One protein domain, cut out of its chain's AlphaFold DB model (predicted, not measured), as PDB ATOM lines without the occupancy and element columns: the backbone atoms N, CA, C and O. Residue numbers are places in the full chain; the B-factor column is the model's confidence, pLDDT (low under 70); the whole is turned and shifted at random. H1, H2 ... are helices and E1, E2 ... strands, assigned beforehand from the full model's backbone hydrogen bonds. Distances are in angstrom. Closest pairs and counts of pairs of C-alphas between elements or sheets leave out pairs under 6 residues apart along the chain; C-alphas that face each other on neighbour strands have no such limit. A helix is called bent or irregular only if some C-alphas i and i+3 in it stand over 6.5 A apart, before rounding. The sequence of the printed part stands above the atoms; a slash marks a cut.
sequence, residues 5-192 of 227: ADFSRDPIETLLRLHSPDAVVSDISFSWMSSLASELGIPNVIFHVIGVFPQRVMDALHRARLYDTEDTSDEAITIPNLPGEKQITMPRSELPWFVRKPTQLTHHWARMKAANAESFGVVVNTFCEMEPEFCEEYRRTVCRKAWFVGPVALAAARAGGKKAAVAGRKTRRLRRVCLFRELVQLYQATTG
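AT A GLANCE: This is residues 5 to 192 of the 227 residues of an uncharacterized protein of Asparagus officinalis (UniProt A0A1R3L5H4). A small parallel sheet of four strands has helices H2, H5 and H6 over one face; from it H3 leads away to a small hairpin of E3 and E4 at one far end of the domain. On the far side of the sheet from that hairpin a long loop swings out after H7, with residues 157 to 163, of which 157 to 159 belong to H7, and residues 165 to 172 sticking out free, and it comes back to the sheet's edge strand E1 at residues 177 to 178, before H8. The printed part has 188 residues with eight named helices and six named strands, in the order H1 E1 H2 E2 H3 E3 E4 H4 H5 E5 H6 E6 H7 H8. The larger sheet runs E1 E2 E5 E6, all parallel, and E3 and E4 are antiparallel. The class is mixed, helices and strands; the whole is compact, with a radius of gyration of the C-alphas of 18.7 A and spans of 55 by 37 by 31 A.

IN THESE COORDINATES: H1 covers residues 9 to 19, 15.5 A long, and begins at C-alpha 9, (-4.875, -8.861, -53.946). E1 follows at residues 23 to 27, 13.6 A, then H2 at 33 to 39, E2 at 44 to 48, 13.0 A, and H3 at 52 to 63, 16.5 A. E3, residues 76 to 78, and E4, residues 89 to 91, are short; C-alpha 76 is at (-3.741, -26.889, -17.948). H4 covers residues 97 to 100 and H5 residues 104 to 118, 21.4 A; H5 is irregular, but only just: C-alphas 107 and 110 are 6.7 A apart. E5 is residues 121 to 124, 10.2 A, H6 residues 132 to 141, 14.4 A, E6 residues 146 to 148 and H7 residues 153 to 159, 9.9 A. H8, residues 181 to 190, 14.2 A, ends at C-alpha 190, (-14.266, -6.093, -48.576).

HOW THE PARTS SIT: In the larger sheet E1 and E6 are edge strands. E1 and E2 are parallel at 31 degrees, with N 45 and O 24 at 2.8 A; E2 and E5 at 22 degrees, with N 48 and O 123 at 2.8 A; E5 and E6 at 20 degrees, with N 147 and O 122 at 2.9 A. E1, H2, E2 and E5, H6, E6 are strand-helix-strand units, two parallel neighbour strands with a helix between, each with a right-handed crossover. With H2, H5 and H6 on one face, the sheet makes two layers, one of strands and one of helices. H2 has a height over the sheet of 9.4 A and runs along the strands, at 3 degrees to E1 on the local plane. H5, at a height of 12.6 A, runs slantwise to the strands, at 44 degrees to E2 on the local plane. H2 and H5 touch through residues 115 to 118 of H5, the closest C-alphas being those of Ser 34 and Ala 115, 5.4 A. H3, not on the sheet, touches H6 with residues 52 to 56, closest at the C-alphas of Phe 53 and Phe 134, 6.1 A. H3 and H4 only just touch, with 3 pairs of C-alphas within 8 A, the closest being those of His 62 and Val 99, 6.4 A. In the hairpin E3 and E4, N 77 and O 90 are 2.9 A apart. H1 is close to but not clearly touching H2, with the C-alphas of Glu 13 and Leu 36 closest at 7.4 A. H7 touches no helix, and H8 only grazes the sheet with residues 183 to 184. Every O i to N i+4 pair is within hydrogen-bond range in H1, H2, H3, H6, H7 and H8, and 9 of 11 in H5; H4 is too short for such a pair.

THE WHOLE: The C-alphas farthest apart, of Ser 73 and Lys 170, are 59.6 A apart. The printed part has no cut. The links H3 to E3, 12 residues, and H7 to H8, 21 residues, are long; in the latter, residues 177 to 178 pair in parallel with residues 23 to 24 of E1. The mean pLDDT of the printed part is 77.8, and residue 105 and residues 156 to 192 are under 70.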
ATOM      1  N   ALA A   5      -8.776 -11.579 -47.204       76.62
ATOM      2  CA  ALA A   5      -7.583 -10.849 -47.613       76.62
ATOM      3  C   ALA A   5      -7.088 -11.258 -49.012       76.62
ATOM      4  O   ALA A   5      -6.596 -10.406 -49.748       76.62
ATOM      5  N   ASP A   6      -7.232 -12.524 -49.415       81.88
ATOM      6  CA  ASP A   6      -6.784 -12.996 -50.732       81.88
ATOM      7  C   ASP A   6      -7.604 -12.357 -51.878       81.88
ATOM      8  O   ASP A   6      -7.041 -12.071 -52.932       81.88
ATOM      9  N   PHE A   7      -8.889 -12.024 -51.670       85.19
ATOM     10  CA  PHE A   7      -9.711 -11.329 -52.683       85.19
ATOM     11  C   PHE A   7      -9.291  -9.875 -52.926       85.19
ATOM     12  O   PHE A   7      -9.592  -9.304 -53.970       85.19
ATOM     13  N   SER A   8      -8.589  -9.262 -51.971       85.94
ATOM     14  CA  SER A   8      -8.123  -7.876 -52.097       85.94
ATOM     15  C   SER A   8      -6.797  -7.732 -52.852       85.94
ATOM     16  O   SER A   8      -6.358  -6.605 -53.084       85.94
ATOM     17  N   ARG A   9      -6.181  -8.848 -53.274       89.44
ATOM     18  CA  ARG A   9      -4.875  -8.861 -53.946       89.44
ATOM     19  C   ARG A   9      -4.849  -7.981 -55.194       89.44
ATOM     20  O   ARG A   9      -4.043  -7.057 -55.260       89.44
ATOM     21  N   ASP A  10      -5.733  -8.233 -56.153       90.75
ATOM     22  CA  ASP A  10      -5.689  -7.559 -57.459       90.75
ATOM     23  C   ASP A  10      -6.046  -6.060 -57.381       90.75
ATOM     24  O   ASP A  10      -5.348  -5.243 -57.998       90.75
ATOM     25  N   PRO A  11      -7.055  -5.639 -56.584       90.31
ATOM     26  CA  PRO A  11      -7.281  -4.220 -56.323       90.31
ATOM     27  C   PRO A  11      -6.059  -3.523 -55.712       90.31
ATOM     28  O   PRO A  11      -5.703  -2.423 -56.135       90.31
ATOM     29  N   ILE A  12      -5.385  -4.158 -54.748       90.44
ATOM     30  CA  ILE A  12      -4.207  -3.568 -54.104       90.44
ATOM     31  C   ILE A  12      -3.010  -3.535 -55.060       90.44
ATOM     32  O   ILE A  12      -2.321  -2.519 -55.122       90.44
ATOM     33  N   GLU A  13      -2.785  -4.578 -55.860       93.38
ATOM     34  CA  GLU A  13      -1.753  -4.569 -56.903       93.38
ATOM     35  C   GLU A  13      -1.941  -3.390 -57.866       93.38
ATOM     36  O   GLU A  13      -0.987  -2.665 -58.164       93.38
ATOM     37  N   THR A  14      -3.180  -3.153 -58.302       91.94
ATOM     38  CA  THR A  14      -3.519  -2.028 -59.182       91.94
ATOM     39  C   THR A  14      -3.135  -0.690 -58.544       91.94
ATOM     40  O   THR A  14      -2.511   0.152 -59.196       91.94
ATOM     41  N   LEU A  15      -3.438  -0.503 -57.256       90.94
ATOM     42  CA  LEU A  15      -3.083   0.710 -56.513       90.94
ATOM     43  C   LEU A  15      -1.569   0.872 -56.342       90.94
ATOM     44  O   LEU A  15      -1.048   1.973 -56.534       90.94
ATOM     45  N   LEU A  16      -0.847  -0.206 -56.026       89.62
ATOM     46  CA  LEU A  16       0.610  -0.167 -55.878       89.62
ATOM     47  C   LEU A  16       1.291   0.242 -57.188       89.62
ATOM     48  O   LEU A  16       2.180   1.095 -57.170       89.62
ATOM     49  N   ARG A  17       0.836  -0.293 -58.328       91.88
ATOM     50  CA  ARG A  17       1.335   0.097 -59.657       91.88
ATOM     51  C   ARG A  17       1.019   1.559 -59.972       91.88
ATOM     52  O   ARG A  17       1.909   2.297 -60.391       91.88
ATOM     53  N   LEU A  18      -0.219   1.992 -59.723       91.06
ATOM     54  CA  LEU A  18      -0.667   3.358 -60.004       91.06
ATOM     55  C   LEU A  18       0.105   4.408 -59.192       91.06
ATOM     56  O   LEU A  18       0.513   5.440 -59.727       91.06
ATOM     57  N   HIS A  19       0.300   4.163 -57.897       88.31
ATOM     58  CA  HIS A  19       0.892   5.152 -56.997       88.31
ATOM     59  C   HIS A  19       2.414   5.059 -56.895       88.31
ATOM     60  O   HIS A  19       3.045   6.082 -56.589       88.31
ATOM     61  N   SER A  20       2.987   3.883 -57.185       87.88
ATOM     62  CA  SER A  20       4.422   3.583 -57.090       87.88
ATOM     63  C   SER A  20       5.027   4.098 -55.772       87.88
ATOM     64  O   SER A  20       5.833   5.034 -55.788       87.88
ATOM     65  N   PRO A  21       4.568   3.585 -54.612       90.81
ATOM     66  CA  PRO A  21       5.019   4.068 -53.312       90.81
ATOM     67  C   PRO A  21       6.486   3.708 -53.037       90.81
ATOM     68  O   PRO A  21       7.013   2.729 -53.559       90.81
ATOM     69  N   ASP A  22       7.125   4.475 -52.150       89.44
ATOM     70  CA  ASP A  22       8.510   4.224 -51.719       89.44
ATOM     71  C   ASP A  22       8.622   2.970 -50.825       89.44
ATOM     72  O   ASP A  22       9.692   2.375 -50.706       89.44
ATOM     73  N   ALA A  23       7.525   2.608 -50.150       90.25
ATOM     74  CA  ALA A  23       7.352   1.410 -49.333       90.25
ATOM     75  C   ALA A  23       5.856   1.175 -49.053       90.25
ATOM     76  O   ALA A  23       5.058   2.121 -49.059       90.25
ATOM     77  N   VAL A  24       5.488  -0.065 -48.736       92.06
ATOM     78  CA  VAL A  24       4.149  -0.444 -48.265       92.06
ATOM     79  C   VAL A  24       4.227  -0.950 -46.826       92.06
ATOM     80  O   VAL A  24       5.183  -1.629 -46.457       92.06
ATOM     81  N   VAL A  25       3.236  -0.593 -46.005       91.88
ATOM     82  CA  VAL A  25       3.059  -1.165 -44.664       91.88
ATOM     83  C   VAL A  25       1.806  -2.023 -44.675       91.88
ATOM     84  O   VAL A  25       0.721  -1.484 -44.895       91.88
ATOM     85  N   SER A  26       1.932  -3.326 -44.432       91.62
ATOM     86  CA  SER A  26       0.806  -4.262 -44.505       91.62
ATOM     87  C   SER A  26       0.551  -4.988 -43.196       91.62
ATOM     88  O   SER A  26       1.477  -5.297 -42.452       91.62
ATOM     89  N   ASP A  27      -0.710  -5.318 -42.933       90.69
ATOM     90  CA  ASP A  27      -1.049  -6.258 -41.866       90.69
ATOM     91  C   ASP A  27      -0.557  -7.673 -42.218       90.69
ATOM     92  O   ASP A  27      -0.486  -8.047 -43.393       90.69
ATOM     93  N   ILE A  28      -0.221  -8.470 -41.204       85.81
ATOM     94  CA  ILE A  28       0.247  -9.852 -41.379       85.81
ATOM     95  C   ILE A  28      -0.796 -10.765 -42.048       85.81
ATOM     96  O   ILE A  28      -0.429 -11.746 -42.695       85.81
ATOM     97  N   SER A  29      -2.087 -10.437 -41.939       83.31
ATOM     98  CA  SER A  29      -3.171 -11.149 -42.629       83.31
ATOM     99  C   SER A  29      -3.076 -11.073 -44.158       83.31
ATOM    100  O   SER A  29      -3.586 -11.955 -44.849       83.31
ATOM    101  N   PHE A  30      -2.368 -10.081 -44.709       88.88
ATOM    102  CA  PHE A  30      -2.029 -10.011 -46.130       88.88
ATOM    103  C   PHE A  30      -0.727 -10.765 -46.407       88.88
ATOM    104  O   PHE A  30       0.251 -10.192 -46.886       88.88
ATOM    105  N   SER A  31      -0.691 -12.069 -46.122       86.31
ATOM    106  CA  SER A  31       0.538 -12.867 -46.256       86.31
ATOM    107  C   SER A  31       1.114 -12.876 -47.683       86.31
ATOM    108  O   SER A  31       2.282 -13.181 -47.884       86.31
ATOM    109  N   TRP A  32       0.292 -12.583 -48.693       90.81
ATOM    110  CA  TRP A  32       0.700 -12.464 -50.097       90.81
ATOM    111  C   TRP A  32       1.396 -11.131 -50.423       90.81
ATOM    112  O   TRP A  32       2.014 -11.013 -51.480       90.81
ATOM    113  N   MET A  33       1.322 -10.128 -49.537       92.31
ATOM    114  CA  MET A  33       1.847  -8.785 -49.791       92.31
ATOM    115  C   MET A  33       3.363  -8.767 -49.961       92.31
ATOM    116  O   MET A  33       3.864  -8.021 -50.793       92.31
ATOM    117  N   SER A  34       4.101  -9.573 -49.192       92.69
ATOM    118  CA  SER A  34       5.568  -9.605 -49.280       92.69
ATOM    119  C   SER A  34       6.045 -10.066 -50.657       92.69
ATOM    120  O   SER A  34       6.891  -9.394 -51.245       92.69
ATOM    121  N   SER A  35       5.444 -11.126 -51.212       94.25
ATOM    122  CA  SER A  35       5.725 -11.576 -52.585       94.25
ATOM    123  C   SER A  35       5.360 -10.504 -53.605       94.25
ATOM    124  O   SER A  35       6.205 -10.109 -54.403       94.25
ATOM    125  N   LEU A  36       4.138  -9.959 -53.532       94.38
ATOM    126  CA  LEU A  36       3.688  -8.932 -54.473       94.38
ATOM    127  C   LEU A  36       4.592  -7.691 -54.446       94.38
ATOM    128  O   LEU A  36       4.987  -7.176 -55.486       94.38
ATOM    129  N   ALA A  37       4.932  -7.190 -53.262       93.62
ATOM    130  CA  ALA A  37       5.785  -6.019 -53.129       93.62
ATOM    131  C   ALA A  37       7.195  -6.295 -53.679       93.62
ATOM    132  O   ALA A  37       7.745  -5.446 -54.377       93.62
ATOM    133  N   SER A  38       7.735  -7.497 -53.450       94.31
ATOM    134  CA  SER A  38       9.000  -7.951 -54.041       94.31
ATOM    135  C   SER A  38       8.950  -7.965 -55.574       94.31
ATOM    136  O   SER A  38       9.828  -7.393 -56.218       94.31
ATOM    137  N   GLU A  39       7.884  -8.518 -56.165       95.81
ATOM    138  CA  GLU A  39       7.649  -8.527 -57.619       95.81
ATOM    139  C   GLU A  39       7.593  -7.111 -58.214       95.81
ATOM    140  O   GLU A  39       8.057  -6.875 -59.329       95.81
ATOM    141  N   LEU A  40       7.047  -6.152 -57.462       94.62
ATOM    142  CA  LEU A  40       6.963  -4.745 -57.856       94.62
ATOM    143  C   LEU A  40       8.225  -3.932 -57.516       94.62
ATOM    144  O   LEU A  40       8.288  -2.749 -57.850       94.62
ATOM    145  N   GLY A  41       9.219  -4.526 -56.847       94.62
ATOM    146  CA  GLY A  41      10.418  -3.824 -56.380       94.62
ATOM    147  C   GLY A  41      10.158  -2.814 -55.253       94.62
ATOM    148  O   GLY A  41      10.938  -1.878 -55.073       94.62
ATOM    149  N   ILE A  42       9.069  -2.982 -54.498       93.88
ATOM    150  CA  ILE A  42       8.644  -2.108 -53.398       93.88
ATOM    151  C   ILE A  42       8.987  -2.780 -52.055       93.88
ATOM    152  O   ILE A  42       8.601  -3.923 -51.817       93.88
ATOM    153  N   PRO A  43       9.658  -2.094 -51.115       91.81
ATOM    154  CA  PRO A  43       9.854  -2.619 -49.765       91.81
ATOM    155  C   PRO A  43       8.519  -2.809 -49.018       91.81
ATOM    156  O   PRO A  43       7.783  -1.840 -48.824       91.81
ATOM    157  N   ASN A  44       8.236  -4.028 -48.543       93.88
ATOM    158  CA  ASN A  44       7.112  -4.307 -47.637       93.88
ATOM    159  C   ASN A  44       7.559  -4.342 -46.172       93.88
ATOM    160  O   ASN A  44       8.439  -5.126 -45.818       93.88
ATOM    161  N   VAL A  45       6.920  -3.550 -45.314       93.50
ATOM    162  CA  VAL A  45       7.065  -3.613 -43.859       93.50
ATOM    163  C   VAL A  45       5.790  -4.180 -43.243       93.50
ATOM    164  O   VAL A  45       4.732  -3.559 -43.312       93.50
ATOM    165  N   ILE A  46       5.882  -5.330 -42.581       93.44
ATOM    166  CA  ILE A  46       4.714  -5.917 -41.918       93.44
ATOM    167  C   ILE A  46       4.470  -5.225 -40.579       93.44
ATOM    168  O   ILE A  46       5.401  -5.022 -39.802       93.44
ATOM    169  N   PHE A  47       3.215  -4.900 -40.286       92.56
ATOM    170  CA  PHE A  47       2.779  -4.393 -38.993       92.56
ATOM    171  C   PHE A  47       2.026  -5.475 -38.213       92.56
ATOM    172  O   PHE A  47       1.005  -5.985 -38.672       92.56
ATOM    173  N   HIS A  48       2.504  -5.792 -37.009       89.56
ATOM    174  CA  HIS A  48       1.781  -6.616 -36.041       89.56
ATOM    175  C   HIS A  48       1.115  -5.729 -34.997       89.56
ATOM    176  O   HIS A  48       1.781  -5.019 -34.239       89.56
ATOM    177  N   VAL A  49      -0.211  -5.816 -34.931       88.81
ATOM    178  CA  VAL A  49      -1.009  -5.127 -33.909       88.81
ATOM    179  C   VAL A  49      -0.854  -5.754 -32.520       88.81
ATOM    180  O   VAL A  49      -0.971  -5.054 -31.515       88.81
ATOM    181  N   ILE A  50      -0.565  -7.056 -32.467       87.94
ATOM    182  CA  ILE A  50      -0.334  -7.823 -31.240       87.94
ATOM    183  C   ILE A  50       1.149  -7.814 -30.847       87.94
ATOM    184  O   ILE A  50       2.022  -7.781 -31.715       87.94
ATOM    185  N   GLY A  51       1.434  -7.874 -29.543       91.19
ATOM    186  CA  GLY A  51       2.801  -7.893 -29.002       91.19
ATOM    187  C   GLY A  51       3.606  -9.143 -29.366       91.19
ATOM    188  O   GLY A  51       3.101 -10.047 -30.037       91.19
ATOM    189  N   VAL A  52       4.870  -9.209 -28.934       93.50
ATOM    190  CA  VAL A  52       5.741 -10.344 -29.277       93.50
ATOM    191  C   VAL A  52       5.346 -11.587 -28.491       93.50
ATOM    192  O   VAL A  52       5.251 -12.667 -29.074       93.50
ATOM    193  N   PHE A  53       5.069 -11.449 -27.194       92.50
ATOM    194  CA  PHE A  53       4.690 -12.571 -26.336       92.50
ATOM    195  C   PHE A  53       3.538 -13.421 -26.910       92.50
ATOM    196  O   PHE A  53       3.750 -14.614 -27.152       92.50
ATOM    197  N   PRO A  54       2.348 -12.856 -27.221       90.06
ATOM    198  CA  PRO A  54       1.248 -13.652 -27.759       90.06
ATOM    199  C   PRO A  54       1.584 -14.271 -29.122       90.06
ATOM    200  O   PRO A  54       1.143 -15.383 -29.404       90.06
ATOM    201  N   GLN A  55       2.400 -13.613 -29.957       90.62
ATOM    202  CA  GLN A  55       2.872 -14.214 -31.213       90.62
ATOM    203  C   GLN A  55       3.701 -15.478 -30.959       90.62
ATOM    204  O   GLN A  55       3.496 -16.487 -31.637       90.62
ATOM    205  N   ARG A  56       4.621 -15.447 -29.983       90.38
ATOM    206  CA  ARG A  56       5.462 -16.604 -29.630       90.38
ATOM    207  C   ARG A  56       4.643 -17.734 -29.020       90.38
ATOM    208  O   ARG A  56       4.844 -18.884 -29.401       90.38
ATOM    209  N   VAL A  57       3.683 -17.405 -28.157       90.19
ATOM    210  CA  VAL A  57       2.728 -18.371 -27.596       90.19
ATOM    211  C   VAL A  57       1.947 -19.070 -28.703       90.19
ATOM    212  O   VAL A  57       1.974 -20.295 -28.789       90.19
ATOM    213  N   MET A  58       1.301 -18.321 -29.599       87.25
ATOM    214  CA  MET A  58       0.528 -18.940 -30.676       87.25
ATOM    215  C   MET A  58       1.408 -19.781 -31.611       87.25
ATOM    216  O   MET A  58       0.992 -20.848 -32.053       87.25
ATOM    217  N   ASP A  59       2.641 -19.346 -31.877       88.00
ATOM    218  CA  ASP A  59       3.601 -20.095 -32.685       88.00
ATOM    219  C   ASP A  59       4.041 -21.414 -32.023       88.00
ATOM    220  O   ASP A  59       4.125 -22.452 -32.685       88.00
ATOM    221  N   ALA A  60       4.291 -21.391 -30.713       89.62
ATOM    222  CA  ALA A  60       4.601 -22.577 -29.923       89.62
ATOM    223  C   ALA A  60       3.443 -23.579 -29.920       89.62
ATOM    224  O   ALA A  60       3.647 -24.756 -30.222       89.62
ATOM    225  N   LEU A  61       2.228 -23.102 -29.652       87.44
ATOM    226  CA  LEU A  61       1.022 -23.927 -29.638       87.44
ATOM    227  C   LEU A  61       0.721 -24.525 -31.020       87.44
ATOM    228  O   LEU A  61       0.374 -25.699 -31.132       87.44
ATOM    229  N   HIS A  62       0.913 -23.741 -32.084       85.62
ATOM    230  CA  HIS A  62       0.753 -24.215 -33.455       85.62
ATOM    231  C   HIS A  62       1.774 -25.311 -33.803       85.62
ATOM    232  O   HIS A  62       1.410 -26.325 -34.394       85.62
ATOM    233  N   ARG A  63       3.044 -25.157 -33.398       86.00
ATOM    234  CA  ARG A  63       4.072 -26.205 -33.571       86.00
ATOM    235  C   ARG A  63       3.773 -27.477 -32.786       86.00
ATOM    236  O   ARG A  63       4.091 -28.556 -33.273       86.00
ATOM    237  N   ALA A  64       3.185 -27.347 -31.599       86.38
ATOM    238  CA  ALA A  64       2.785 -28.478 -30.769       86.38
ATOM    239  C   ALA A  64       1.584 -29.253 -31.339       86.38
ATOM    240  O   ALA A  64       1.276 -30.326 -30.836       86.38
ATOM    241  N   ARG A  65       0.921 -28.722 -32.380       84.19
ATOM    242  CA  ARG A  65      -0.235 -29.337 -33.048       84.19
ATOM    243  C   ARG A  65      -1.336 -29.766 -32.078       84.19
ATOM    244  O   ARG A  65      -1.902 -30.845 -32.193       84.19
ATOM    245  N   LEU A  66      -1.676 -28.896 -31.129       78.75
ATOM    246  CA  LEU A  66      -2.704 -29.195 -30.121       78.75
ATOM    247  C   LEU A  66      -4.090 -29.493 -30.712       78.75
ATOM    248  O   LEU A  66      -4.911 -30.133 -30.064       78.75
ATOM    249  N   TYR A  67      -4.337 -29.054 -31.943       73.94
ATOM    250  CA  TYR A  67      -5.544 -29.368 -32.699       73.94
ATOM    251  C   TYR A  67      -5.624 -30.829 -33.178       73.94
ATOM    252  O   TYR A  67      -6.706 -31.253 -33.570       73.94
ATOM    253  N   ASP A  68      -4.519 -31.584 -33.157       78.00
ATOM    254  CA  ASP A  68      -4.486 -33.011 -33.516       78.00
ATOM    255  C   ASP A  68      -4.818 -33.919 -32.314       78.00
ATOM    256  O   ASP A  68      -4.913 -35.136 -32.461       78.00
ATOM    257  N   THR A  69      -4.981 -33.361 -31.110       76.62
ATOM    258  CA  THR A  69      -5.264 -34.147 -29.902       76.62
ATOM    259  C   THR A  69      -6.774 -34.297 -29.712       76.62
ATOM    260  O   THR A  69      -7.482 -33.290 -29.691       76.62
ATOM    261  N   GLU A  70      -7.258 -35.507 -29.439       73.12
ATOM    262  CA  GLU A  70      -8.666 -35.753 -29.065       73.12
ATOM    263  C   GLU A  70      -8.979 -35.407 -27.595       73.12
ATOM    264  O   GLU A  70     -10.083 -35.642 -27.105       73.12
ATOM    265  N   ASP A  71      -8.010 -34.832 -26.882       76.38
ATOM    266  CA  ASP A  71      -8.146 -34.438 -25.488       76.38
ATOM    267  C   ASP A  71      -9.120 -33.258 -25.328       76.38
ATOM    268  O   ASP A  71      -8.853 -32.115 -25.730       76.38
ATOM    269  N   THR A  72     -10.268 -33.577 -24.731       74.69
ATOM    270  CA  THR A  72     -11.348 -32.645 -24.389       74.69
ATOM    271  C   THR A  72     -11.324 -32.219 -22.923       74.69
ATOM    272  O   THR A  72     -12.194 -31.446 -22.516       74.69
ATOM    273  N   SER A  73     -10.350 -32.693 -22.134       83.44
ATOM    274  CA  SER A  73     -10.166 -32.229 -20.762       83.44
ATOM    275  C   SER A  73      -9.868 -30.727 -20.744       83.44
ATOM    276  O   SER A  73      -9.374 -30.158 -21.721       83.44
ATOM    277  N   ASP A  74     -10.178 -30.066 -19.630       86.56
ATOM    278  CA  ASP A  74      -9.770 -28.674 -19.405       86.56
ATOM    279  C   ASP A  74      -8.461 -28.584 -18.606       86.56
ATOM    280  O   ASP A  74      -8.205 -27.614 -17.893       86.56
ATOM    281  N   GLU A  75      -7.631 -29.627 -18.679       88.88
ATOM    282  CA  GLU A  75      -6.355 -29.651 -17.976       88.88
ATOM    283  C   GLU A  75      -5.431 -28.548 -18.495       88.88
ATOM    284  O   GLU A  75      -5.388 -28.229 -19.685       88.88
ATOM    285  N   ALA A  76      -4.682 -27.931 -17.581       90.50
ATOM    286  CA  ALA A  76      -3.741 -26.889 -17.948       90.50
ATOM    287  C   ALA A  76      -2.585 -27.480 -18.761       90.50
ATOM    288  O   ALA A  76      -1.937 -28.437 -18.341       90.50
ATOM    289  N   ILE A  77      -2.286 -26.862 -19.901       89.44
ATOM    290  CA  ILE A  77      -1.153 -27.243 -20.737       89.44
ATOM    291  C   ILE A  77       0.017 -26.292 -20.524       89.44
ATOM    292  O   ILE A  77      -0.159 -25.076 -20.455       89.44
ATOM    293  N   THR A  78       1.231 -26.833 -20.469       91.94
ATOM    294  CA  THR A  78       2.456 -26.026 -20.476       91.94
ATOM    295  C   THR A  78       2.802 -25.629 -21.906       91.94
ATOM    296  O   THR A  78       2.934 -26.487 -22.779       91.94
ATOM    297  N   ILE A  79       2.977 -24.332 -22.160       90.12
ATOM    298  CA  ILE A  79       3.342 -23.824 -23.484       90.12
ATOM    299  C   ILE A  79       4.824 -24.143 -23.740       90.12
ATOM    300  O   ILE A  79       5.689 -23.666 -23.002       90.12
ATOM    301  N   PRO A  80       5.152 -24.933 -24.776       87.44
ATOM    302  CA  PRO A  80       6.520 -25.383 -24.993       87.44
ATOM    303  C   PRO A  80       7.392 -24.290 -25.620       87.44
ATOM    304  O   PRO A  80       6.922 -23.487 -26.422       87.44
ATOM    305  N   ASN A  81       8.701 -24.338 -25.361       84.88
ATOM    306  CA  ASN A  81       9.715 -23.548 -26.074       84.88
ATOM    307  C   ASN A  81       9.499 -22.022 -26.033       84.88
ATOM    308  O   ASN A  81       9.772 -21.336 -27.022       84.88
ATOM    309  N   LEU A  82       8.996 -21.489 -24.917       88.69
ATOM    310  CA  LEU A  82       9.023 -20.049 -24.669       88.69
ATOM    311  C   LEU A  82      10.375 -19.637 -24.063       88.69
ATOM    312  O   LEU A  82      10.930 -20.397 -23.269       88.69
ATOM    313  N   PRO A  83      10.908 -18.457 -24.423       83.19
ATOM    314  CA  PRO A  83      11.995 -17.822 -23.689       83.19
ATOM    315  C   PRO A  83      11.665 -17.622 -22.210       83.19
ATOM    316  O   PRO A  83      10.506 -17.401 -21.851       83.19
ATOM    317  N   GLY A  84      12.715 -17.642 -21.392       79.94
ATOM    318  CA  GLY A  84      12.646 -17.354 -19.966       79.94
ATOM    319  C   GLY A  84      12.617 -18.590 -19.079       79.94
ATOM    320  O   GLY A  84      12.473 -19.726 -19.528       79.94
ATOM    321  N   GLU A  85      12.784 -18.355 -17.780       71.69
ATOM    322  CA  GLU A  85      12.814 -19.419 -16.768       71.69
ATOM    323  C   GLU A  85      11.408 -19.867 -16.348       71.69
ATOM    324  O   GLU A  85      11.215 -20.980 -15.853       71.69
ATOM    325  N   LYS A  86      10.403 -19.004 -16.532       80.94
ATOM    326  CA  LYS A  86       9.035 -19.272 -16.087       80.94
ATOM    327  C   LYS A  86       8.286 -20.108 -17.113       80.94
ATOM    328  O   LYS A  86       8.001 -19.653 -18.217       80.94
ATOM    329  N   GLN A  87       7.884 -21.304 -16.698       87.75
ATOM    330  CA  GLN A  87       6.917 -22.095 -17.445       87.75
ATOM    331  C   GLN A  87       5.551 -21.415 -17.393       87.75
ATOM    332  O   GLN A  87       5.066 -21.050 -16.321       87.75
ATOM    333  N   ILE A  88       4.938 -21.254 -18.561       90.56
ATOM    334  CA  ILE A  88       3.597 -20.693 -18.680       90.56
ATOM    335  C   ILE A  88       2.639 -21.838 -18.942       90.56
ATOM    336  O   ILE A  88       2.810 -22.589 -19.905       90.56
ATOM    337  N   THR A  89       1.640 -21.954 -18.078       91.88
ATOM    338  CA  THR A  89       0.548 -22.911 -18.209       91.88
ATOM    339  C   THR A  89      -0.753 -22.180 -18.499       91.88
ATOM    340  O   THR A  89      -0.945 -21.047 -18.060       91.88
ATOM    341  N   MET A  90      -1.640 -22.811 -19.262       89.44
ATOM    342  CA  MET A  90      -2.960 -22.256 -19.556       89.44
ATOM    343  C   MET A  90      -3.995 -23.381 -19.687       89.44
ATOM    344  O   MET A  90      -3.683 -24.393 -20.323       89.44
ATOM    345  N   PRO A  91      -5.205 -23.233 -19.113       90.31
ATOM    346  CA  PRO A  91      -6.309 -24.162 -19.343       90.31
ATOM    347  C   PRO A  91      -6.605 -24.311 -20.834       90.31
ATOM    348  O   PRO A  91      -6.492 -23.351 -21.608       90.31
ATOM    349  N   ARG A  92      -7.020 -25.505 -21.262       86.44
ATOM    350  CA  ARG A  92      -7.353 -25.732 -22.676       86.44
ATOM    351  C   ARG A  92      -8.528 -24.865 -23.119       86.44
ATOM    352  O   ARG A  92      -8.538 -24.403 -24.257       86.44
ATOM    353  N   SER A  93      -9.481 -24.581 -22.239       86.69
ATOM    354  CA  SER A  93     -10.626 -23.706 -22.494       86.69
ATOM    355  C   SER A  93     -10.229 -22.263 -22.829       86.69
ATOM    356  O   SER A  93     -10.887 -21.644 -23.672       86.69
ATOM    357  N   GLU A  94      -9.125 -21.767 -22.262       88.94
ATOM    358  CA  GLU A  94      -8.578 -20.423 -22.504       88.94
ATOM    359  C   GLU A  94      -7.744 -20.331 -23.793       88.94
ATOM    360  O   GLU A  94      -7.470 -19.234 -24.290       88.94
ATOM    361  N   LEU A  95      -7.379 -21.467 -24.402       85.12
ATOM    362  CA  LEU A  95      -6.688 -21.462 -25.688       85.12
ATOM    363  C   LEU A  95      -7.572 -20.850 -26.782       85.12
ATOM    364  O   LEU A  95      -8.768 -21.183 -26.895       85.12
ATOM    365  N   PRO A  96      -6.976 -20.048 -27.687       79.69
ATOM    366  CA  PRO A  96      -7.687 -19.564 -28.854       79.69
ATOM    367  C   PRO A  96      -8.325 -20.726 -29.621       79.69
ATOM    368  O   PRO A  96      -7.706 -21.767 -29.846       79.69
ATOM    369  N   TRP A  97      -9.579 -20.557 -30.035       78.69
ATOM    370  CA  TRP A  97     -10.360 -21.627 -30.667       78.69
ATOM    371  C   TRP A  97      -9.669 -22.221 -31.911       78.69
ATOM    372  O   TRP A  97      -9.759 -23.422 -32.154       78.69
ATOM    373  N   PHE A  98      -8.917 -21.401 -32.653       75.44
ATOM    374  CA  PHE A  98      -8.168 -21.792 -33.851       75.44
ATOM    375  C   PHE A  98      -6.897 -22.610 -33.576       75.44
ATOM    376  O   PHE A  98      -6.275 -23.115 -34.508       75.44
ATOM    377  N   VAL A  99      -6.492 -22.721 -32.310       76.38
ATOM    378  CA  VAL A  99      -5.411 -23.605 -31.849       76.38
ATOM    379  C   VAL A  99      -5.965 -24.962 -31.413       76.38
ATOM    380  O   VAL A  99      -5.267 -25.964 -31.517       76.38
ATOM    381  N   ARG A 100      -7.219 -25.001 -30.949       76.81
ATOM    382  CA  ARG A 100      -7.890 -26.220 -30.473       76.81
ATOM    383  C   ARG A 100      -8.462 -27.090 -31.586       76.81
ATOM    384  O   ARG A 100      -8.749 -28.256 -31.352       76.81
ATOM    385  N   LYS A 101      -8.688 -26.523 -32.770       76.19
ATOM    386  CA  LYS A 101      -9.226 -27.226 -33.940       76.19
ATOM    387  C   LYS A 101      -8.475 -26.789 -35.194       76.19
ATOM    388  O   LYS A 101      -8.034 -25.639 -35.245       76.19
ATOM    389  N   PRO A 102      -8.336 -27.652 -36.213       73.56
ATOM    390  CA  PRO A 102      -7.784 -27.232 -37.491       73.56
ATOM    391  C   PRO A 102      -8.727 -26.212 -38.139       73.56
ATOM    392  O   PRO A 102      -9.928 -26.439 -38.283       73.56
ATOM    393  N   THR A 103      -8.181 -25.057 -38.508       73.81
ATOM    394  CA  THR A 103      -8.918 -23.957 -39.135       73.81
ATOM    395  C   THR A 103      -8.179 -23.444 -40.363       73.81
ATOM    396  O   THR A 103      -7.011 -23.760 -40.594       73.81
ATOM    397  N   GLN A 104      -8.825 -22.563 -41.130       70.94
ATOM    398  CA  GLN A 104      -8.145 -21.837 -42.207       70.94
ATOM    399  C   GLN A 104      -6.923 -21.060 -41.693       70.94
ATOM    400  O   GLN A 104      -5.913 -20.984 -42.388       70.94
ATOM    401  N   LEU A 105      -6.971 -20.544 -40.458       68.81
ATOM    402  CA  LEU A 105      -5.843 -19.839 -39.848       68.81
ATOM    403  C   LEU A 105      -4.664 -20.782 -39.569       68.81
ATOM    404  O   LEU A 105      -3.515 -20.404 -39.786       68.81
ATOM    405  N   THR A 106      -4.942 -22.030 -39.185       71.69
ATOM    406  CA  THR A 106      -3.933 -23.093 -39.049       71.69
ATOM    407  C   THR A 106      -3.206 -23.311 -40.382       71.69
ATOM    408  O   THR A 106      -1.979 -23.331 -40.424       71.69
ATOM    409  N   HIS A 107      -3.932 -23.371 -41.502       71.88
ATOM    410  CA  HIS A 107      -3.320 -23.500 -42.832       71.88
ATOM    411  C   HIS A 107      -2.600 -22.223 -43.301       71.88
ATOM    412  O   HIS A 107      -1.626 -22.293 -44.050       71.88
ATOM    413  N   HIS A 108      -3.054 -21.052 -42.854       79.69
ATOM    414  CA  HIS A 108      -2.465 -19.761 -43.207       79.69
ATOM    415  C   HIS A 108      -1.191 -19.435 -42.403       79.69
ATOM    416  O   HIS A 108      -0.379 -18.617 -42.836       79.69
ATOM    417  N   TRP A 109      -0.957 -20.118 -41.277       83.06
ATOM    418  CA  TRP A 109       0.170 -19.867 -40.372       83.06
ATOM    419  C   TRP A 109       1.538 -19.940 -41.063       83.06
ATOM    420  O   TRP A 109       2.401 -19.082 -40.864       83.06
ATOM    421  N   ALA A 110       1.735 -20.942 -41.926       85.25
ATOM    422  CA  ALA A 110       2.966 -21.092 -42.700       85.25
ATOM    423  C   ALA A 110       3.183 -19.919 -43.673       85.25
ATOM    424  O   ALA A 110       4.304 -19.423 -43.790       85.25
ATOM    425  N   ARG A 111       2.108 -19.420 -44.303       87.50
ATOM    426  CA  ARG A 111       2.163 -18.252 -45.198       87.50
ATOM    427  C   ARG A 111       2.527 -16.984 -44.427       87.50
ATOM    428  O   ARG A 111       3.359 -16.221 -44.897       87.50
ATOM    429  N   MET A 112       1.975 -16.778 -43.229       87.44
ATOM    430  CA  MET A 112       2.329 -15.634 -42.372       87.44
ATOM    431  C   MET A 112       3.813 -15.657 -41.976       87.44
ATOM    432  O   MET A 112       4.485 -14.626 -41.991       87.44
ATOM    433  N   LYS A 113       4.362 -16.835 -41.651       87.62
ATOM    434  CA  LYS A 113       5.796 -16.979 -41.353       87.62
ATOM    435  C   LYS A 113       6.676 -16.651 -42.553       87.62
ATOM    436  O   LYS A 113       7.634 -15.898 -42.394       87.62
ATOM    437  N   ALA A 114       6.337 -17.185 -43.725       89.12
ATOM    438  CA  ALA A 114       7.043 -16.872 -44.964       89.12
ATOM    439  C   ALA A 114       6.986 -15.365 -45.257       89.12
ATOM    440  O   ALA A 114       8.022 -14.744 -45.472       89.12
ATOM    441  N   ALA A 115       5.810 -14.748 -45.109       90.06
ATOM    442  CA  ALA A 115       5.627 -13.315 -45.312       90.06
ATOM    443  C   ALA A 115       6.518 -12.461 -44.395       90.06
ATOM    444  O   ALA A 115       7.105 -11.487 -44.867       90.06
ATOM    445  N   ASN A 116       6.658 -12.826 -43.111       89.38
ATOM    446  CA  ASN A 116       7.587 -12.159 -42.188       89.38
ATOM    447  C   ASN A 116       9.043 -12.268 -42.661       89.38
ATOM    448  O   ASN A 116       9.764 -11.271 -42.627       89.38
ATOM    449  N   ALA A 117       9.466 -13.452 -43.109       88.06
ATOM    450  CA  ALA A 117      10.833 -13.698 -43.566       88.06
ATOM    451  C   ALA A 117      11.163 -12.981 -44.889       88.06
ATOM    452  O   ALA A 117      12.279 -12.496 -45.060       88.06
ATOM    453  N   GLU A 118      10.194 -12.896 -45.800       89.69
ATOM    454  CA  GLU A 118      10.320 -12.241 -47.109       89.69
ATOM    455  C   GLU A 118      10.157 -10.718 -47.040       89.69
ATOM    456  O   GLU A 118      10.587 -10.000 -47.943       89.69
ATOM    457  N   SER A 119       9.523 -10.206 -45.982       91.62
ATOM    458  CA  SER A 119       9.342  -8.768 -45.798       91.62
ATOM    459  C   SER A 119      10.683  -8.035 -45.671       91.62
ATOM    460  O   SER A 119      11.697  -8.579 -45.229       91.62
ATOM    461  N   PHE A 120      10.686  -6.742 -45.995       92.56
ATOM    462  CA  PHE A 120      11.836  -5.883 -45.720       92.56
ATOM    463  C   PHE A 120      12.126  -5.791 -44.217       92.56
ATOM    464  O   PHE A 120      13.284  -5.626 -43.821       92.56
ATOM    465  N   GLY A 121      11.088  -5.860 -43.387       91.94
ATOM    466  CA  GLY A 121      11.182  -5.855 -41.938       91.94
ATOM    467  C   GLY A 121       9.808  -5.822 -41.282       91.94
ATOM    468  O   GLY A 121       8.778  -5.753 -41.953       91.94
ATOM    469  N   VAL A 122       9.806  -5.840 -39.954       92.56
ATOM    470  CA  VAL A 122       8.594  -5.973 -39.150       92.56
ATOM    471  C   VAL A 122       8.508  -4.864 -38.106       92.56
ATOM    472  O   VAL A 122       9.466  -4.581 -37.393       92.56
ATOM    473  N   VAL A 123       7.339  -4.253 -37.977       93.12
ATOM    474  CA  VAL A 123       6.995  -3.319 -36.908       93.12
ATOM    475  C   VAL A 123       5.968  -3.983 -35.999       93.12
ATOM    476  O   VAL A 123       4.984  -4.540 -36.475       93.12
ATOM    477  N   VAL A 124       6.174  -3.916 -34.689       91.81
ATOM    478  CA  VAL A 124       5.284  -4.531 -33.699       91.81
ATOM    479  C   VAL A 124       4.814  -3.476 -32.706       91.81
ATOM    480  O   VAL A 124       5.611  -2.691 -32.180       91.81
ATOM    481  N   ASN A 125       3.514  -3.463 -32.427       91.81
ATOM    482  CA  ASN A 125       2.901  -2.599 -31.424       91.81
ATOM    483  C   ASN A 125       3.120  -3.140 -29.996       91.81
ATOM    484  O   ASN A 125       2.193  -3.566 -29.317       91.81
ATOM    485  N   THR A 126       4.372  -3.123 -29.549       88.75
ATOM    486  CA  THR A 126       4.805  -3.442 -28.178       88.75
ATOM    487  C   THR A 126       6.037  -2.607 -27.829       88.75
ATOM    488  O   THR A 126       6.629  -1.990 -28.721       88.75
ATOM    489  N   PHE A 127       6.418  -2.567 -26.557       89.62
ATOM    490  CA  PHE A 127       7.644  -1.930 -26.080       89.62
ATOM    491  C   PHE A 127       8.491  -2.954 -25.324       89.62
ATOM    492  O   PHE A 127       7.961  -3.813 -24.618       89.62
ATOM    493  N   CYS A 128       9.809  -2.901 -25.514       89.19
ATOM    494  CA  CYS A 128      10.708  -3.969 -25.077       89.19
ATOM    495  C   CYS A 128      10.750  -4.144 -23.562       89.19
ATOM    496  O   CYS A 128      10.965  -5.255 -23.100       89.19
ATOM    497  N   GLU A 129      10.525  -3.087 -22.790       90.56
ATOM    498  CA  GLU A 129      10.535  -3.133 -21.331       90.56
ATOM    499  C   GLU A 129       9.421  -4.033 -20.768       90.56
ATOM    500  O   GLU A 129       9.551  -4.534 -19.656       90.56
ATOM    501  N   MET A 130       8.350  -4.279 -21.535       90.38
ATOM    502  CA  MET A 130       7.264  -5.191 -21.154       90.38
ATOM    503  C   MET A 130       7.581  -6.661 -21.452       90.38
ATOM    504  O   MET A 130       7.124  -7.547 -20.736       90.38
ATOM    505  N   GLU A 131       8.333  -6.929 -22.523       91.69
ATOM    506  CA  GLU A 131       8.559  -8.275 -23.074       91.69
ATOM    507  C   GLU A 131      10.030  -8.460 -23.527       91.69
ATOM    508  O   GLU A 131      10.272  -8.790 -24.696       91.69
ATOM    509  N   PRO A 132      11.037  -8.214 -22.665       90.31
ATOM    510  CA  PRO A 132      12.426  -8.020 -23.101       90.31
ATOM    511  C   PRO A 132      13.032  -9.264 -23.755       90.31
ATOM    512  O   PRO A 132      13.550  -9.184 -24.871       90.31
ATOM    513  N   GLU A 133      12.892 -10.422 -23.107       90.75
ATOM    514  CA  GLU A 133      13.418 -11.707 -23.587       90.75
ATOM    515  C   GLU A 133      12.794 -12.109 -24.931       90.75
ATOM    516  O   GLU A 133      13.480 -12.562 -25.848       90.75
ATOM    517  N   PHE A 134      11.490 -11.868 -25.087       92.00
ATOM    518  CA  PHE A 134      10.764 -12.159 -26.319       92.00
ATOM    519  C   PHE A 134      11.184 -11.222 -27.456       92.00
ATOM    520  O   PHE A 134      11.380 -11.669 -28.585       92.00
ATOM    521  N   CYS A 135      11.362  -9.926 -27.180       91.56
ATOM    522  CA  CYS A 135      11.812  -8.952 -28.175       91.56
ATOM    523  C   CYS A 135      13.224  -9.260 -28.697       91.56
ATOM    524  O   CYS A 135      13.493  -9.108 -29.895       91.56
ATOM    525  N   GLU A 136      14.128  -9.689 -27.814       90.38
ATOM    526  CA  GLU A 136      15.475 -10.115 -28.191       90.38
ATOM    527  C   GLU A 136      15.443 -11.398 -29.032       90.38
ATOM    528  O   GLU A 136      16.013 -11.429 -30.129       90.38
ATOM    529  N   GLU A 137      14.705 -12.420 -28.583       90.69
ATOM    530  CA  GLU A 137      14.529 -13.669 -29.330       90.69
ATOM    531  C   GLU A 137      13.957 -13.403 -30.731       90.69
ATOM    532  O   GLU A 137      14.471 -13.930 -31.718       90.69
ATOM    533  N   TYR A 138      12.943 -12.539 -30.845       90.25
ATOM    534  CA  TYR A 138      12.258 -12.243 -32.105       90.25
ATOM    535  C   TYR A 138      13.192 -11.661 -33.168       90.25
ATOM    536  O   TYR A 138      13.137 -12.057 -34.335       90.25
ATOM    537  N   ARG A 139      14.098 -10.753 -32.775       89.38
ATOM    538  CA  ARG A 139      15.120 -10.217 -33.690       89.38
ATOM    539  C   ARG A 139      16.085 -11.294 -34.171       89.38
ATOM    540  O   ARG A 139      16.615 -11.195 -35.276       89.38
ATOM    541  N   ARG A 140      16.326 -12.310 -33.344       88.12
ATOM    542  CA  ARG A 140      17.274 -13.385 -33.636       88.12
ATOM    543  C   ARG A 140      16.662 -14.494 -34.490       88.12
ATOM    544  O   ARG A 140      17.369 -15.061 -35.316       88.12
ATOM    545  N   THR A 141      15.380 -14.803 -34.290       84.50
ATOM    546  CA  THR A 141      14.736 -16.002 -34.855       84.50
ATOM    547  C   THR A 141      13.660 -15.718 -35.899       84.50
ATOM    548  O   THR A 141      13.428 -16.573 -36.749       84.50
ATOM    549  N   VAL A 142      13.007 -14.549 -35.862       80.81
ATOM    550  CA  VAL A 142      11.881 -14.230 -36.757       80.81
ATOM    551  C   VAL A 142      12.285 -13.214 -37.815       80.81
ATOM    552  O   VAL A 142      12.207 -13.498 -39.006       80.81
ATOM    553  N   CYS A 143      12.719 -12.025 -37.400       84.00
ATOM    554  CA  CYS A 143      13.105 -10.975 -38.334       84.00
ATOM    555  C   CYS A 143      14.160 -10.057 -37.720       84.00
ATOM    556  O   CYS A 143      13.892  -9.315 -36.776       84.00
ATOM    557  N   ARG A 144      15.358 -10.042 -38.317       81.25
ATOM    558  CA  ARG A 144      16.473  -9.196 -37.858       81.25
ATOM    559  C   ARG A 144      16.129  -7.705 -37.862       81.25
ATOM    560  O   ARG A 144      16.621  -6.952 -37.026       81.25
ATOM    561  N   LYS A 145      15.285  -7.276 -38.800       90.38
ATOM    562  CA  LYS A 145      14.802  -5.898 -38.921       90.38
ATOM    563  C   LYS A 145      13.441  -5.759 -38.235       90.38
ATOM    564  O   LYS A 145      12.441  -5.514 -38.900       90.38
ATOM    565  N   ALA A 146      13.417  -5.946 -36.914       90.25
ATOM    566  CA  ALA A 146      12.220  -5.752 -36.098       90.25
ATOM    567  C   ALA A 146      12.293  -4.465 -35.256       90.25
ATOM    568  O   ALA A 146      13.258  -4.241 -34.506       90.25
ATOM    569  N   TRP A 147      11.247  -3.644 -35.355       92.62
ATOM    570  CA  TRP A 147      11.061  -2.408 -34.595       92.62
ATOM    571  C   TRP A 147       9.854  -2.526 -33.661       92.62
ATOM    572  O   TRP A 147       8.739  -2.792 -34.101       92.62
ATOM    573  N   PHE A 148      10.073  -2.282 -32.371       90.50
ATOM    574  CA  PHE A 148       9.044  -2.317 -31.333       90.50
ATOM    575  C   PHE A 148       8.673  -0.870 -30.995       90.50
ATOM    576  O   PHE A 148       9.505  -0.131 -30.474       90.50
ATOM    577  N   VAL A 149       7.483  -0.430 -31.412       88.69
ATOM    578  CA  VAL A 149       7.087   0.999 -31.428       88.69
ATOM    579  C   VAL A 149       5.841   1.293 -30.592       88.69
ATOM    580  O   VAL A 149       5.268   2.380 -30.671       88.69
ATOM    581  N   GLY A 150       5.373   0.297 -29.847       85.94
ATOM    582  CA  GLY A 150       4.182   0.410 -29.028       85.94
ATOM    583  C   GLY A 150       4.407   1.219 -27.746       85.94
ATOM    584  O   GLY A 150       5.542   1.516 -27.378       85.94
ATOM    585  N   PRO A 151       3.320   1.553 -27.038       86.56
ATOM    586  CA  PRO A 151       1.935   1.472 -27.504       86.56
ATOM    587  C   PRO A 151       1.597   2.648 -28.444       86.56
ATOM    588  O   PRO A 151       1.604   3.815 -28.041       86.56
ATOM    589  N   VAL A 152       1.232   2.355 -29.698       82.94
ATOM    590  CA  VAL A 152       0.988   3.386 -30.734       82.94
ATOM    591  C   VAL A 152      -0.194   4.309 -30.409       82.94
ATOM    592  O   VAL A 152      -0.236   5.455 -30.858       82.94
ATOM    593  N   ALA A 153      -1.125   3.853 -29.565       80.00
ATOM    594  CA  ALA A 153      -2.259   4.648 -29.095       80.00
ATOM    595  C   ALA A 153      -1.823   5.933 -28.365       80.00
ATOM    596  O   ALA A 153      -2.474   6.971 -28.492       80.00
ATOM    597  N   LEU A 154      -0.682   5.914 -27.664       74.81
ATOM    598  CA  LEU A 154      -0.170   7.101 -26.973       74.81
ATOM    599  C   LEU A 154       0.326   8.177 -27.944       74.81
ATOM    600  O   LEU A 154       0.277   9.364 -27.620       74.81
ATOM    601  N   ALA A 155       0.797   7.788 -29.129       72.56
ATOM    602  CA  ALA A 155       1.170   8.742 -30.166       72.56
ATOM    603  C   ALA A 155      -0.073   9.451 -30.727       72.56
ATOM    604  O   ALA A 155      -0.065  10.671 -30.888       72.56
ATOM    605  N   ALA A 156      -1.161   8.704 -30.946       65.00
ATOM    606  CA  ALA A 156      -2.437   9.261 -31.391       65.00
ATOM    607  C   ALA A 156      -3.040  10.221 -30.351       65.00
ATOM    608  O   ALA A 156      -3.436  11.331 -30.699       65.00
ATOM    609  N   ALA A 157      -3.027   9.843 -29.067       64.12
ATOM    610  CA  ALA A 157      -3.515  10.692 -27.979       64.12
ATOM    611  C   ALA A 157      -2.708  11.996 -27.846       64.12
ATOM    612  O   ALA A 157      -3.283  13.073 -27.703       64.12
ATOM    613  N   ARG A 158      -1.375  11.932 -27.980       59.16
ATOM    614  CA  ARG A 158      -0.507  13.125 -27.981       59.16
ATOM    615  C   ARG A 158      -0.723  14.031 -29.196       59.16
ATOM    616  O   ARG A 158      -0.519  15.237 -29.093       59.16
ATOM    617  N   ALA A 159      -1.163  13.478 -30.325       57.22
ATOM    618  CA  ALA A 159      -1.568  14.252 -31.499       57.22
ATOM    619  C   ALA A 159      -2.975  14.882 -31.353       57.22
ATOM    620  O   ALA A 159      -3.331  15.778 -32.120       57.22
ATOM    621  N   GLY A 160      -3.753  14.474 -30.343       48.53
ATOM    622  CA  GLY A 160      -5.109  14.937 -30.015       48.53
ATOM    623  C   GLY A 160      -5.207  16.311 -29.337       48.53
ATOM    624  O   GLY A 160      -6.092  16.534 -28.521       48.53
ATOM    625  N   GLY A 161      -4.320  17.245 -29.683       48.31
ATOM    626  CA  GLY A 161      -4.387  18.646 -29.234       48.31
ATOM    627  C   GLY A 161      -3.684  19.633 -30.166       48.31
ATOM    628  O   GLY A 161      -4.011  20.816 -30.197       48.31
ATOM    629  N   LYS A 162      -2.755  19.154 -30.995       39.38
ATOM    630  CA  LYS A 162      -2.200  19.880 -32.137       39.38
ATOM    631  C   LYS A 162      -1.923  18.850 -33.214       39.38
ATOM    632  O   LYS A 162      -1.277  17.847 -32.922       39.38
ATOM    633  N   LYS A 163      -2.385  19.107 -34.445       37.53
ATOM    634  CA  LYS A 163      -1.992  18.343 -35.637       37.53
ATOM    635  C   LYS A 163      -0.477  18.157 -35.583       37.53
ATOM    636  O   LYS A 163       0.260  19.129 -35.749       37.53
ATOM    637  N   ALA A 164      -0.024  16.945 -35.281       33.03
ATOM    638  CA  ALA A 164       1.392  16.645 -35.209       33.03
ATOM    639  C   ALA A 164       1.942  16.685 -36.638       33.03
ATOM    640  O   ALA A 164       1.932  15.694 -37.365       33.03
ATOM    641  N   ALA A 165       2.389  17.866 -37.061       32.50
ATOM    642  CA  ALA A 165       3.368  17.968 -38.120       32.50
ATOM    643  C   ALA A 165       4.617  17.257 -37.601       32.50
ATOM    644  O   ALA A 165       5.227  17.691 -36.623       32.50
ATOM    645  N   VAL A 166       4.974  16.140 -38.231       36.22
ATOM    646  CA  VAL A 166       6.284  15.525 -38.040       36.22
ATOM    647  C   VAL A 166       7.313  16.586 -38.424       36.22
ATOM    648  O   VAL A 166       7.481  16.911 -39.599       36.22
ATOM    649  N   ALA A 167       7.953  17.182 -37.418       32.22
ATOM    650  CA  ALA A 167       9.064  18.092 -37.611       32.22
ATOM    651  C   ALA A 167      10.199  17.296 -38.260       32.22
ATOM    652  O   ALA A 167      10.867  16.481 -37.622       32.22
ATOM    653  N   GLY A 168      10.371  17.490 -39.566       29.61
ATOM    654  CA  GLY A 168      11.423  16.849 -40.332       29.61
ATOM    655  C   GLY A 168      12.793  17.293 -39.831       29.61
ATOM    656  O   GLY A 168      13.238  18.400 -40.132       29.61
ATOM    657  N   ARG A 169      13.520  16.396 -39.157       30.58
ATOM    658  CA  ARG A 169      14.968  16.333 -39.396       30.58
ATOM    659  C   ARG A 169      15.145  15.940 -40.859       30.58
ATOM    660  O   ARG A 169      14.356  15.153 -41.370       30.58
ATOM    661  N   LYS A 170      16.128  16.532 -41.542       29.09
ATOM    662  CA  LYS A 170      16.419  16.310 -42.968       29.09
ATOM    663  C   LYS A 170      16.825  14.849 -43.238       29.09
ATOM    664  O   LYS A 170      17.984  14.556 -43.485       29.09
ATOM    665  N   THR A 171      15.870  13.938 -43.223       31.38
ATOM    666  CA  THR A 171      15.911  12.661 -43.928       31.38
ATOM    667  C   THR A 171      15.059  12.840 -45.179       31.38
ATOM    668  O   THR A 171      14.016  13.497 -45.135       31.38
ATOM    669  N   ARG A 172      15.557  12.364 -46.330       32.50
ATOM    670  CA  ARG A 172      14.867  12.423 -47.632       32.50
ATOM    671  C   ARG A 172      13.366  12.176 -47.431       32.50
ATOM    672  O   ARG A 172      13.000  11.150 -46.870       32.50
ATOM    673  N   ARG A 173      12.523  13.129 -47.858       34.78
ATOM    674  CA  ARG A 173      11.056  12.988 -47.867       34.78
ATOM    675  C   ARG A 173      10.711  11.635 -48.504       34.78
ATOM    676  O   ARG A 173      10.863  11.518 -49.714       34.78
ATOM    677  N   LEU A 174      10.250  10.667 -47.713       34.44
ATOM    678  CA  LEU A 174       9.440   9.549 -48.202       34.44
ATOM    679  C   LEU A 174       8.168  10.200 -48.743       34.44
ATOM    680  O   LEU A 174       7.393  10.771 -47.974       34.44
ATOM    681  N   ARG A 175       8.049  10.300 -50.066       34.19
ATOM    682  CA  ARG A 175       7.013  11.126 -50.697       34.19
ATOM    683  C   ARG A 175       5.714  10.361 -50.877       34.19
ATOM    684  O   ARG A 175       4.698  11.025 -51.057       34.19
ATOM    685  N   ARG A 176       5.704   9.029 -50.790       42.03
ATOM    686  CA  ARG A 176       4.476   8.226 -50.869       42.03
ATOM    687  C   ARG A 176       4.634   6.947 -50.054       42.03
ATOM    688  O   ARG A 176       5.145   5.953 -50.552       42.03
ATOM    689  N   VAL A 177       4.203   6.981 -48.799       43.56
ATOM    690  CA  VAL A 177       3.944   5.761 -48.025       43.56
ATOM    691  C   VAL A 177       2.436   5.551 -48.083       43.56
ATOM    692  O   VAL A 177       1.697   6.409 -47.598       43.56
ATOM    693  N   CYS A 178       1.972   4.447 -48.676       47.47
ATOM    694  CA  CYS A 178       0.589   3.999 -48.489       47.47
ATOM    695  C   CYS A 178       0.464   3.542 -47.031       47.47
ATOM    696  O   CYS A 178       0.746   2.401 -46.671       47.47
ATOM    697  N   LEU A 179       0.165   4.499 -46.155       43.06
ATOM    698  CA  LEU A 179      -0.003   4.279 -44.730       43.06
ATOM    699  C   LEU A 179      -1.382   3.668 -44.523       43.06
ATOM    700  O   LEU A 179      -2.364   4.360 -44.767       43.06
ATOM    701  N   PHE A 180      -1.412   2.413 -44.068       42.31
ATOM    702  CA  PHE A 180      -2.391   1.718 -43.211       42.31
ATOM    703  C   PHE A 180      -3.884   2.104 -43.309       42.31
ATOM    704  O   PHE A 180      -4.728   1.231 -43.435       42.31
ATOM    705  N   ARG A 181      -4.237   3.391 -43.283       38.66
ATOM    706  CA  ARG A 181      -5.586   3.935 -43.470       38.66
ATOM    707  C   ARG A 181      -6.254   3.473 -44.768       38.66
ATOM    708  O   ARG A 181      -7.413   3.090 -44.709       38.66
ATOM    709  N   GLU A 182      -5.552   3.479 -45.902       44.06
ATOM    710  CA  GLU A 182      -6.128   3.013 -47.181       44.06
ATOM    711  C   GLU A 182      -6.385   1.499 -47.160       44.06
ATOM    712  O   GLU A 182      -7.440   1.045 -47.593       44.06
ATOM    713  N   LEU A 183      -5.475   0.723 -46.562       41.50
ATOM    714  CA  LEU A 183      -5.624  -0.727 -46.385       41.50
ATOM    715  C   LEU A 183      -6.744  -1.089 -45.402       41.50
ATOM    716  O   LEU A 183      -7.495  -2.020 -45.663       41.50
ATOM    717  N   VAL A 184      -6.906  -0.337 -44.309       39.44
ATOM    718  CA  VAL A 184      -8.022  -0.505 -43.363       39.44
ATOM    719  C   VAL A 184      -9.351  -0.157 -44.031       39.44
ATOM    720  O   VAL A 184     -10.320  -0.882 -43.844       39.44
ATOM    721  N   GLN A 185      -9.401   0.900 -44.848       40.19
ATOM    722  CA  GLN A 185     -10.599   1.263 -45.611       40.19
ATOM    723  C   GLN A 185     -10.957   0.203 -46.663       40.19
ATOM    724  O   GLN A 185     -12.127  -0.149 -46.793       40.19
ATOM    725  N   LEU A 186      -9.966  -0.356 -47.365       39.84
ATOM    726  CA  LEU A 186     -10.149  -1.475 -48.296       39.84
ATOM    727  C   LEU A 186     -10.604  -2.751 -47.583       39.84
ATOM    728  O   LEU A 186     -11.534  -3.397 -48.049       39.84
ATOM    729  N   TYR A 187     -10.000  -3.088 -46.443       34.28
ATOM    730  CA  TYR A 187     -10.390  -4.243 -45.633       34.28
ATOM    731  C   TYR A 187     -11.828  -4.106 -45.113       34.28
ATOM    732  O   TYR A 187     -12.637  -5.012 -45.272       34.28
ATOM    733  N   GLN A 188     -12.191  -2.939 -44.575       35.59
ATOM    734  CA  GLN A 188     -13.559  -2.654 -44.127       35.59
ATOM    735  C   GLN A 188     -14.580  -2.719 -45.272       35.59
ATOM    736  O   GLN A 188     -15.714  -3.149 -45.050       35.59
ATOM    737  N   ALA A 189     -14.182  -2.328 -46.486       39.53
ATOM    738  CA  ALA A 189     -15.021  -2.394 -47.677       39.53
ATOM    739  C   ALA A 189     -15.196  -3.823 -48.223       39.53
ATOM    740  O   ALA A 189     -16.246  -4.121 -48.787       39.53
ATOM    741  N   THR A 190     -14.212  -4.714 -48.056       35.53
ATOM    742  CA  THR A 190     -14.266  -6.093 -48.576       35.53
ATOM    743  C   THR A 190     -14.838  -7.110 -47.589       35.53
ATOM    744  O   THR A 190     -15.358  -8.133 -48.027       35.53
ATOM    745  N   THR A 191     -14.787  -6.855 -46.275       34.47
ATOM    746  CA  THR A 191     -15.243  -7.819 -45.253       34.47
ATOM    747  C   THR A 191     -16.605  -7.509 -44.635       34.47
ATOM    748  O   THR A 191     -16.996  -8.195 -43.694       34.47
ATOM    749  N   GLY A 192     -17.332  -6.494 -45.113       33.34
ATOM    750  CA  GLY A 192     -18.681  -6.199 -44.620       33.34
ATOM    751  C   GLY A 192     -18.733  -5.931 -43.110       33.34
ATOM    752  O   GLY A 192     -19.407  -6.645 -42.381       33.34
TER     753      GLY A 192